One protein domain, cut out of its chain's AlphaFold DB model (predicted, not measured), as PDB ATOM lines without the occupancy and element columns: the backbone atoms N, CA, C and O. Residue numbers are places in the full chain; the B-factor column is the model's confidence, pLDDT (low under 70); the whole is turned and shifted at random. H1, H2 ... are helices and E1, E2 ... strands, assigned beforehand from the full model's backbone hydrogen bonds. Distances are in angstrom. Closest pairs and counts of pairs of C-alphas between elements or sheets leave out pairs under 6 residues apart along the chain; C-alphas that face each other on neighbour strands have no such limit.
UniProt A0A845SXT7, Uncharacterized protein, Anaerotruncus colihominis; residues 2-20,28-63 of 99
ATOM      1  N   GLU A   2       1.344  23.987 -55.443       53.41
ATOM      2  CA  GLU A   2       2.590  24.617 -55.002       53.41
ATOM      3  C   GLU A   2       2.818  24.222 -53.539       53.41
ATOM      4  O   GLU A   2       2.041  24.584 -52.660       53.41
ATOM      5  N   HIS A   3       3.820  23.373 -53.304       65.31
ATOM      6  CA  HIS A   3       4.220  22.906 -51.979       65.31
ATOM      7  C   HIS A   3       5.068  23.999 -51.319       65.31
ATOM      8  O   HIS A   3       6.280  23.858 -51.165       65.31
ATOM      9  N   THR A   4       4.453  25.144 -51.028       78.62
ATOM     10  CA  THR A   4       5.176  26.282 -50.460       78.62
ATOM     11  C   THR A   4       5.430  26.014 -48.976       78.62
ATOM     12  O   THR A   4       4.465  25.789 -48.242       78.62
ATOM     13  N   PRO A   5       6.695  26.003 -48.513       86.38
ATOM     14  CA  PRO A   5       6.984  25.895 -47.092       86.38
ATOM     15  C   PRO A   5       6.423  27.106 -46.345       86.38
ATOM     16  O   PRO A   5       6.554  28.237 -46.814       86.38
ATOM     17  N   PHE A   6       5.853  26.874 -45.168       89.12
ATOM     18  CA  PHE A   6       5.488  27.925 -44.223       89.12
ATOM     19  C   PHE A   6       6.295  27.779 -42.939       89.12
ATOM     20  O   PHE A   6       6.649  26.668 -42.540       89.12
ATOM     21  N   GLU A   7       6.594  28.903 -42.298       90.00
ATOM     22  CA  GLU A   7       7.261  28.917 -41.002       90.00
ATOM     23  C   GLU A   7       6.222  28.810 -39.881       90.00
ATOM     24  O   GLU A   7       5.228  29.540 -39.859       90.00
ATOM     25  N   TYR A   8       6.457  27.906 -38.938       88.88
ATOM     26  CA  TYR A   8       5.689  27.810 -37.708       88.88
ATOM     27  C   TYR A   8       6.615  27.408 -36.563       88.88
ATOM     28  O   TYR A   8       7.328  26.413 -36.656       88.88
ATOM     29  N   GLY A   9       6.641  28.203 -35.493       85.50
ATOM     30  CA  GLY A   9       7.499  27.948 -34.331       85.50
ATOM     31  C   GLY A   9       8.995  27.864 -34.639       85.50
ATOM     32  O   GLY A   9       9.711  27.138 -33.959       85.50
ATOM     33  N   GLY A  10       9.457  28.588 -35.665       86.81
ATOM     34  CA  GLY A  10      10.855  28.581 -36.107       86.81
ATOM     35  C   GLY A  10      11.241  27.397 -37.000       86.81
ATOM     36  O   GLY A  10      12.411  27.261 -37.342       86.81
ATOM     37  N   LEU A  11      10.281  26.556 -37.394       88.38
ATOM     38  CA  LEU A  11      10.487  25.457 -38.333       88.38
ATOM     39  C   LEU A  11       9.721  25.678 -39.631       88.38
ATOM     40  O   LEU A  11       8.612  26.208 -39.631       88.38
ATOM     41  N   HIS A  12      10.284  25.188 -40.731       91.12
ATOM     42  CA  HIS A  12       9.640  25.214 -42.038       91.12
ATOM     43  C   HIS A  12       8.890  23.910 -42.298       91.12
ATOM     44  O   HIS A  12       9.483  22.828 -42.262       91.12
ATOM     45  N   PHE A  13       7.603  24.006 -42.616       89.69
ATOM     46  CA  PHE A  13       6.753  22.871 -42.952       89.69
ATOM     47  C   PHE A  13       6.254  22.977 -44.385       89.69
ATOM     48  O   PHE A  13       5.701  23.991 -44.794       89.69
ATOM     49  N   ILE A  14       6.436  21.907 -45.147       88.62
ATOM     50  CA  ILE A  14       5.995  21.770 -46.527       88.62
ATOM     51  C   ILE A  14       4.758  20.866 -46.523       88.62
ATOM     52  O   ILE A  14       4.857  19.715 -46.085       88.62
ATOM     53  N   PRO A  15       3.592  21.334 -46.989       87.00
ATOM     54  CA  PRO A  15       2.414  20.480 -47.098       87.00
ATOM     55  C   PRO A  15       2.651  19.451 -48.206       87.00
ATOM     56  O   PRO A  15       2.584  19.797 -49.376       87.00
ATOM     57  N   GLU A  16       2.983  18.203 -47.869       78.88
ATOM     58  CA  GLU A  16       3.362  17.173 -48.855       78.88
ATOM     59  C   GLU A  16       2.141  16.476 -49.450       78.88
ATOM     60  O   GLU A  16       2.043  16.305 -50.664       78.88
ATOM     61  N   GLN A  17       1.208  16.029 -48.608       68.25
ATOM     62  CA  GLN A  17       0.161  15.133 -49.074       68.25
ATOM     63  C   GLN A  17      -1.153  15.333 -48.328       68.25
ATOM     64  O   GLN A  17      -1.253  15.221 -47.107       68.25
ATOM     65  N   ARG A  18      -2.190  15.547 -49.129       61.69
ATOM     66  CA  ARG A  18      -3.583  15.313 -48.779       61.69
ATOM     67  C   ARG A  18      -3.865  13.830 -48.997       61.69
ATOM     68  O   ARG A  18      -3.572  13.314 -50.079       61.69
ATOM     69  N   PHE A  19      -4.436  13.129 -48.018       59.56
ATOM     70  CA  PHE A  19      -4.998  11.811 -48.309       59.56
ATOM     71  C   PHE A  19      -6.134  12.022 -49.313       59.56
ATOM     72  O   PHE A  19      -7.152  12.625 -48.984       59.56
ATOM     73  N   GLU A  20      -5.939  11.601 -50.567       48.09
ATOM     74  CA  GLU A  20      -6.979  11.734 -51.584       48.09
ATOM     75  C   GLU A  20      -8.305  11.163 -51.055       48.09
ATOM     76  O   GLU A  20      -8.303  10.086 -50.443       48.09
ATOM     77  N   ARG A  28      -8.415   7.462 -41.764       60.50
ATOM     78  CA  ARG A  28      -7.762   7.735 -40.488       60.50
ATOM     79  C   ARG A  28      -6.303   7.364 -40.662       60.50
ATOM     80  O   ARG A  28      -6.001   6.262 -41.130       60.50
ATOM     81  N   ILE A  29      -5.426   8.292 -40.307       67.62
ATOM     82  CA  ILE A  29      -3.994   8.044 -40.293       67.62
ATOM     83  C   ILE A  29      -3.791   6.785 -39.446       67.62
ATOM     84  O   ILE A  29      -4.233   6.757 -38.292       67.62
ATOM     85  N   PRO A  30      -3.235   5.702 -40.016       70.75
ATOM     86  CA  PRO A  30      -3.107   4.463 -39.277       70.75
ATOM     87  C   PRO A  30      -2.205   4.730 -38.076       70.75
ATOM     88  O   PRO A  30      -1.058   5.135 -38.249       70.75
ATOM     89  N   LEU A  31      -2.722   4.483 -36.871       69.06
ATOM     90  CA  LEU A  31      -1.982   4.647 -35.613       69.06
ATOM     91  C   LEU A  31      -0.646   3.891 -35.633       69.06
ATOM     92  O   LEU A  31       0.311   4.332 -35.026       69.06
ATOM     93  N   SER A  32      -0.545   2.801 -36.400       73.00
ATOM     94  CA  SER A  32       0.702   2.051 -36.610       73.00
ATOM     95  C   SER A  32       1.803   2.821 -37.354       73.00
ATOM     96  O   SER A  32       2.946   2.381 -37.347       73.00
ATOM     97  N   ARG A  33       1.468   3.921 -38.040       74.94
ATOM     98  CA  ARG A  33       2.407   4.796 -38.767       74.94
ATOM     99  C   ARG A  33       2.590   6.159 -38.107       74.94
ATOM    100  O   ARG A  33       3.482   6.899 -38.502       74.94
ATOM    101  N   MET A  34       1.725   6.508 -37.160       78.69
ATOM    102  CA  MET A  34       1.805   7.755 -36.413       78.69
ATOM    103  C   MET A  34       2.535   7.498 -35.099       78.69
ATOM    104  O   MET A  34       2.268   6.504 -34.423       78.69
ATOM    105  N   GLY A  35       3.415   8.413 -34.711       77.88
ATOM    106  CA  GLY A  35       3.944   8.451 -33.356       77.88
ATOM    107  C   GLY A  35       2.805   8.462 -32.336       77.88
ATOM    108  O   GLY A  35       1.782   9.126 -32.520       77.88
ATOM    109  N   GLN A  36       2.967   7.701 -31.257       76.38
ATOM    110  CA  GLN A  36       1.977   7.680 -30.179       76.38
ATOM    111  C   GLN A  36       1.873   9.046 -29.486       76.38
ATOM    112  O   GLN A  36       0.792   9.416 -29.030       76.38
ATOM    113  N   GLU A  37       2.977   9.791 -29.475       80.56
ATOM    114  CA  GLU A  37       3.162  11.055 -28.769       80.56
ATOM    115  C   GLU A  37       3.618  12.143 -29.748       80.56
ATOM    116  O   GLU A  37       4.216  11.848 -30.792       80.56
ATOM    117  N   ALA A  38       3.289  13.398 -29.435       81.94
ATOM    118  CA  ALA A  38       3.814  14.541 -30.167       81.94
ATOM    119  C   ALA A  38       5.317  14.704 -29.901       81.94
ATOM    120  O   ALA A  38       5.811  14.385 -28.818       81.94
ATOM    121  N   GLU A  39       6.054  15.205 -30.889       81.56
ATOM    122  CA  GLU A  39       7.480  15.486 -30.734       81.56
ATOM    123  C   GLU A  39       7.638  16.770 -29.904       81.56
ATOM    124  O   GLU A  39       7.536  17.882 -30.414       81.56
ATOM    125  N   ALA A  40       7.826  16.606 -28.591       70.69
ATOM    126  CA  ALA A  40       7.913  17.717 -27.639       70.69
ATOM    127  C   ALA A  40       9.132  18.627 -27.876       70.69
ATOM    128  O   ALA A  40       9.079  19.810 -27.561       70.69
ATOM    129  N   ASP A  41      10.205  18.082 -28.456       73.00
ATOM    130  CA  ASP A  41      11.444  18.810 -28.774       73.00
ATOM    131  C   ASP A  41      11.398  19.494 -30.151       73.00
ATOM    132  O   ASP A  41      12.367  20.106 -30.586       73.00
ATOM    133  N   LEU A  42      10.276  19.382 -30.871       76.88
ATOM    134  CA  LEU A  42      10.178  19.925 -32.221       76.88
ATOM    135  C   LEU A  42      10.241  21.453 -32.222       76.88
ATOM    136  O   LEU A  42      10.839  22.059 -33.103       76.88
ATOM    137  N   PHE A  43       9.608  22.079 -31.237       79.31
ATOM    138  CA  PHE A  43       9.590  23.525 -31.109       79.31
ATOM    139  C   PHE A  43      10.477  23.967 -29.948       79.31
ATOM    140  O   PHE A  43      10.566  23.258 -28.943       79.31
ATOM    141  N   PRO A  44      11.103  25.156 -30.031       73.25
ATOM    142  CA  PRO A  44      11.814  25.718 -28.890       73.25
ATOM    143  C   PRO A  44      10.851  25.824 -27.701       73.25
ATOM    144  O   PRO A  44       9.720  26.263 -27.875       73.25
ATOM    145  N   GLY A  45      11.288  25.431 -26.500       67.75
ATOM    146  CA  GLY A  45      10.419  25.157 -25.338       67.75
ATOM    147  C   GLY A  45       9.529  26.299 -24.815       67.75
ATOM    148  O   GLY A  45       8.764  26.087 -23.880       67.75
ATOM    149  N   GLU A  46       9.600  27.492 -25.403       73.50
ATOM    150  CA  GLU A  46       8.696  28.617 -25.123       73.50
ATOM    151  C   GLU A  46       7.549  28.736 -26.151       73.50
ATOM    152  O   GLU A  46       6.645  29.558 -26.010       73.50
ATOM    153  N   PHE A  47       7.555  27.907 -27.195       80.31
ATOM    154  CA  PHE A  47       6.564  27.946 -28.257       80.31
ATOM    155  C   PHE A  47       5.311  27.147 -27.883       80.31
ATOM    156  O   PHE A  47       5.311  25.918 -27.813       80.31
ATOM    157  N   ALA A  48       4.207  27.862 -27.684       82.25
ATOM    158  CA  ALA A  48       2.903  27.259 -27.455       82.25
ATOM    159  C   ALA A  48       2.296  26.783 -28.783       82.25
ATOM    160  O   ALA A  48       1.681  27.562 -29.515       82.25
ATOM    161  N   TYR A  49       2.460  25.496 -29.090       85.56
ATOM    162  CA  TYR A  49       1.792  24.879 -30.234       85.56
ATOM    163  C   TYR A  49       0.268  25.044 -30.134       85.56
ATOM    164  O   TYR A  49      -0.344  24.799 -29.094       85.56
ATOM    165  N   SER A  50      -0.356  25.424 -31.247       88.19
ATOM    166  CA  SER A  50      -1.805  25.481 -31.391       88.19
ATOM    167  C   SER A  50      -2.207  24.847 -32.713       88.19
ATOM    168  O   SER A  50      -1.837  25.336 -33.779       88.19
ATOM    169  N   HIS A  51      -3.014  23.788 -32.643       85.81
ATOM    170  CA  HIS A  51      -3.526  23.090 -33.822       85.81
ATOM    171  C   HIS A  51      -4.196  24.059 -34.808       85.81
ATOM    172  O   HIS A  51      -3.873  24.062 -35.991       85.81
ATOM    173  N   SER A  52      -5.070  24.948 -34.323       85.94
ATOM    174  CA  SER A  52      -5.708  25.968 -35.163       85.94
ATOM    175  C   SER A  52      -4.687  26.917 -35.794       85.94
ATOM    176  O   SER A  52      -4.725  27.117 -37.006       85.94
ATOM    177  N   GLY A  53      -3.735  27.425 -35.004       87.69
ATOM    178  CA  GLY A  53      -2.703  28.343 -35.496       87.69
ATOM    179  C   GLY A  53      -1.780  27.714 -36.544       87.69
ATOM    180  O   GLY A  53      -1.355  28.395 -37.474       87.69
ATOM    181  N   PHE A  54      -1.514  26.408 -36.444       88.12
ATOM    182  CA  PHE A  54      -0.737  25.673 -37.441       88.12
ATOM    183  C   PHE A  54      -1.435  25.675 -38.807       88.12
ATOM    184  O   PHE A  54      -0.822  26.017 -39.814       88.12
ATOM    185  N   TYR A  55      -2.732  25.359 -38.846       84.69
ATOM    186  CA  TYR A  55      -3.521  25.379 -40.085       84.69
ATOM    187  C   TYR A  55      -3.714  26.790 -40.655       84.69
ATOM    188  O   TYR A  55      -3.820  26.951 -41.873       84.69
ATOM    189  N   GLU A  56      -3.758  27.814 -39.798       87.06
ATOM    190  CA  GLU A  56      -3.764  29.214 -40.237       87.06
ATOM    191  C   GLU A  56      -2.452  29.589 -40.938       87.06
ATOM    192  O   GLU A  56      -2.496  30.170 -42.022       87.06
ATOM    193  N   ALA A  57      -1.305  29.196 -40.374       87.12
ATOM    194  CA  ALA A  57       0.009  29.423 -40.978       87.12
ATOM    195  C   ALA A  57       0.212  28.608 -42.264       87.12
ATOM    196  O   ALA A  57       0.770  29.108 -43.240       87.12
ATOM    197  N   ALA A  58      -0.291  27.373 -42.285       82.56
ATOM    198  CA  ALA A  58      -0.170  26.475 -43.422       82.56
ATOM    199  C   ALA A  58      -0.902  26.969 -44.675       82.56
ATOM    200  O   ALA A  58      -0.612  26.512 -45.779       82.56
ATOM    201  N   ALA A  59      -1.899  27.846 -44.509       76.69
ATOM    202  CA  ALA A  59      -2.834  28.266 -45.554       76.69
ATOM    203  C   ALA A  59      -3.547  27.099 -46.282       76.69
ATOM    204  O   ALA A  59      -4.256  27.313 -47.268       76.69
ATOM    205  N   VAL A  60      -3.417  25.865 -45.779       73.19
ATOM    206  CA  VAL A  60      -4.012  24.647 -46.332       73.19
ATOM    207  C   VAL A  60      -4.875  23.982 -45.272       73.19
ATOM    208  O   VAL A  60      -4.383  23.552 -44.243       73.19
ATOM    209  N   LYS A  61      -6.185  23.883 -45.518       71.06
ATOM    210  CA  LYS A  61      -7.145  23.253 -44.586       71.06
ATOM    211  C   LYS A  61      -7.406  21.771 -44.865       71.06
ATOM    212  O   LYS A  61      -8.149  21.136 -44.134       71.06
ATOM    213  N   ASP A  62      -6.833  21.250 -45.944       72.19
ATOM    214  CA  ASP A  62      -7.110  19.915 -46.491       72.19
ATOM    215  C   ASP A  62      -5.804  19.106 -46.603       72.19
ATOM    216  O   ASP A  62      -5.578  18.370 -47.556       72.19
ATOM    217  N   CYS A  63      -4.861  19.341 -45.690       77.06
ATOM    218  CA  CYS A  63      -3.595  18.616 -45.617       77.06
ATOM    219  C   CYS A  63      -3.418  18.090 -44.201       77.06
ATOM    220  O   CYS A  63      -3.426  18.871 -43.260       77.06
TER     221      CYS A  63
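This is residues 2 to 20 and 28 to 63 of the 99 residues of an uncharacterized protein of Anaerotruncus colihominis (UniProt A0A845SXT7). What shape? There is little regular structure: helix H1 packs on the hairpin E1 and E2, and residues 30 to 39 stick out. Which parts? The 55 printed residues, of mixed class, hold E1, E2 and H1 in that order, with 18 in these elements. The whole is only just loose, close to compact, with radius of gyration of the C-alphas 12.3 A and spans 35 by 29 by 16 A.

Which strands pair? E1, residues 6 to 8, and E2, residues 11 to 17, are an antiparallel hairpin, with N 6 and O 13 within hydrogen-bond range, 2.9 A. Where is H1? H1, residues 51 to 58, is closest to E1 at C-alphas 58 and 6, 5.9 A. Every O i to N i+4 pair of H1 is within range.

Where does E1 begin? C-alpha 6 is at (5.488, 27.925, -44.223). Where does H1 end? C-alpha 58 is at (-0.170, 26.475, -43.422).

Any cut? Residues 21 to 27 are not printed; C-alphas 20 and 28 are 11.8 A apart. Low confidence? The pLDDT is under 70 for 10 residues, 17 to 20 among them.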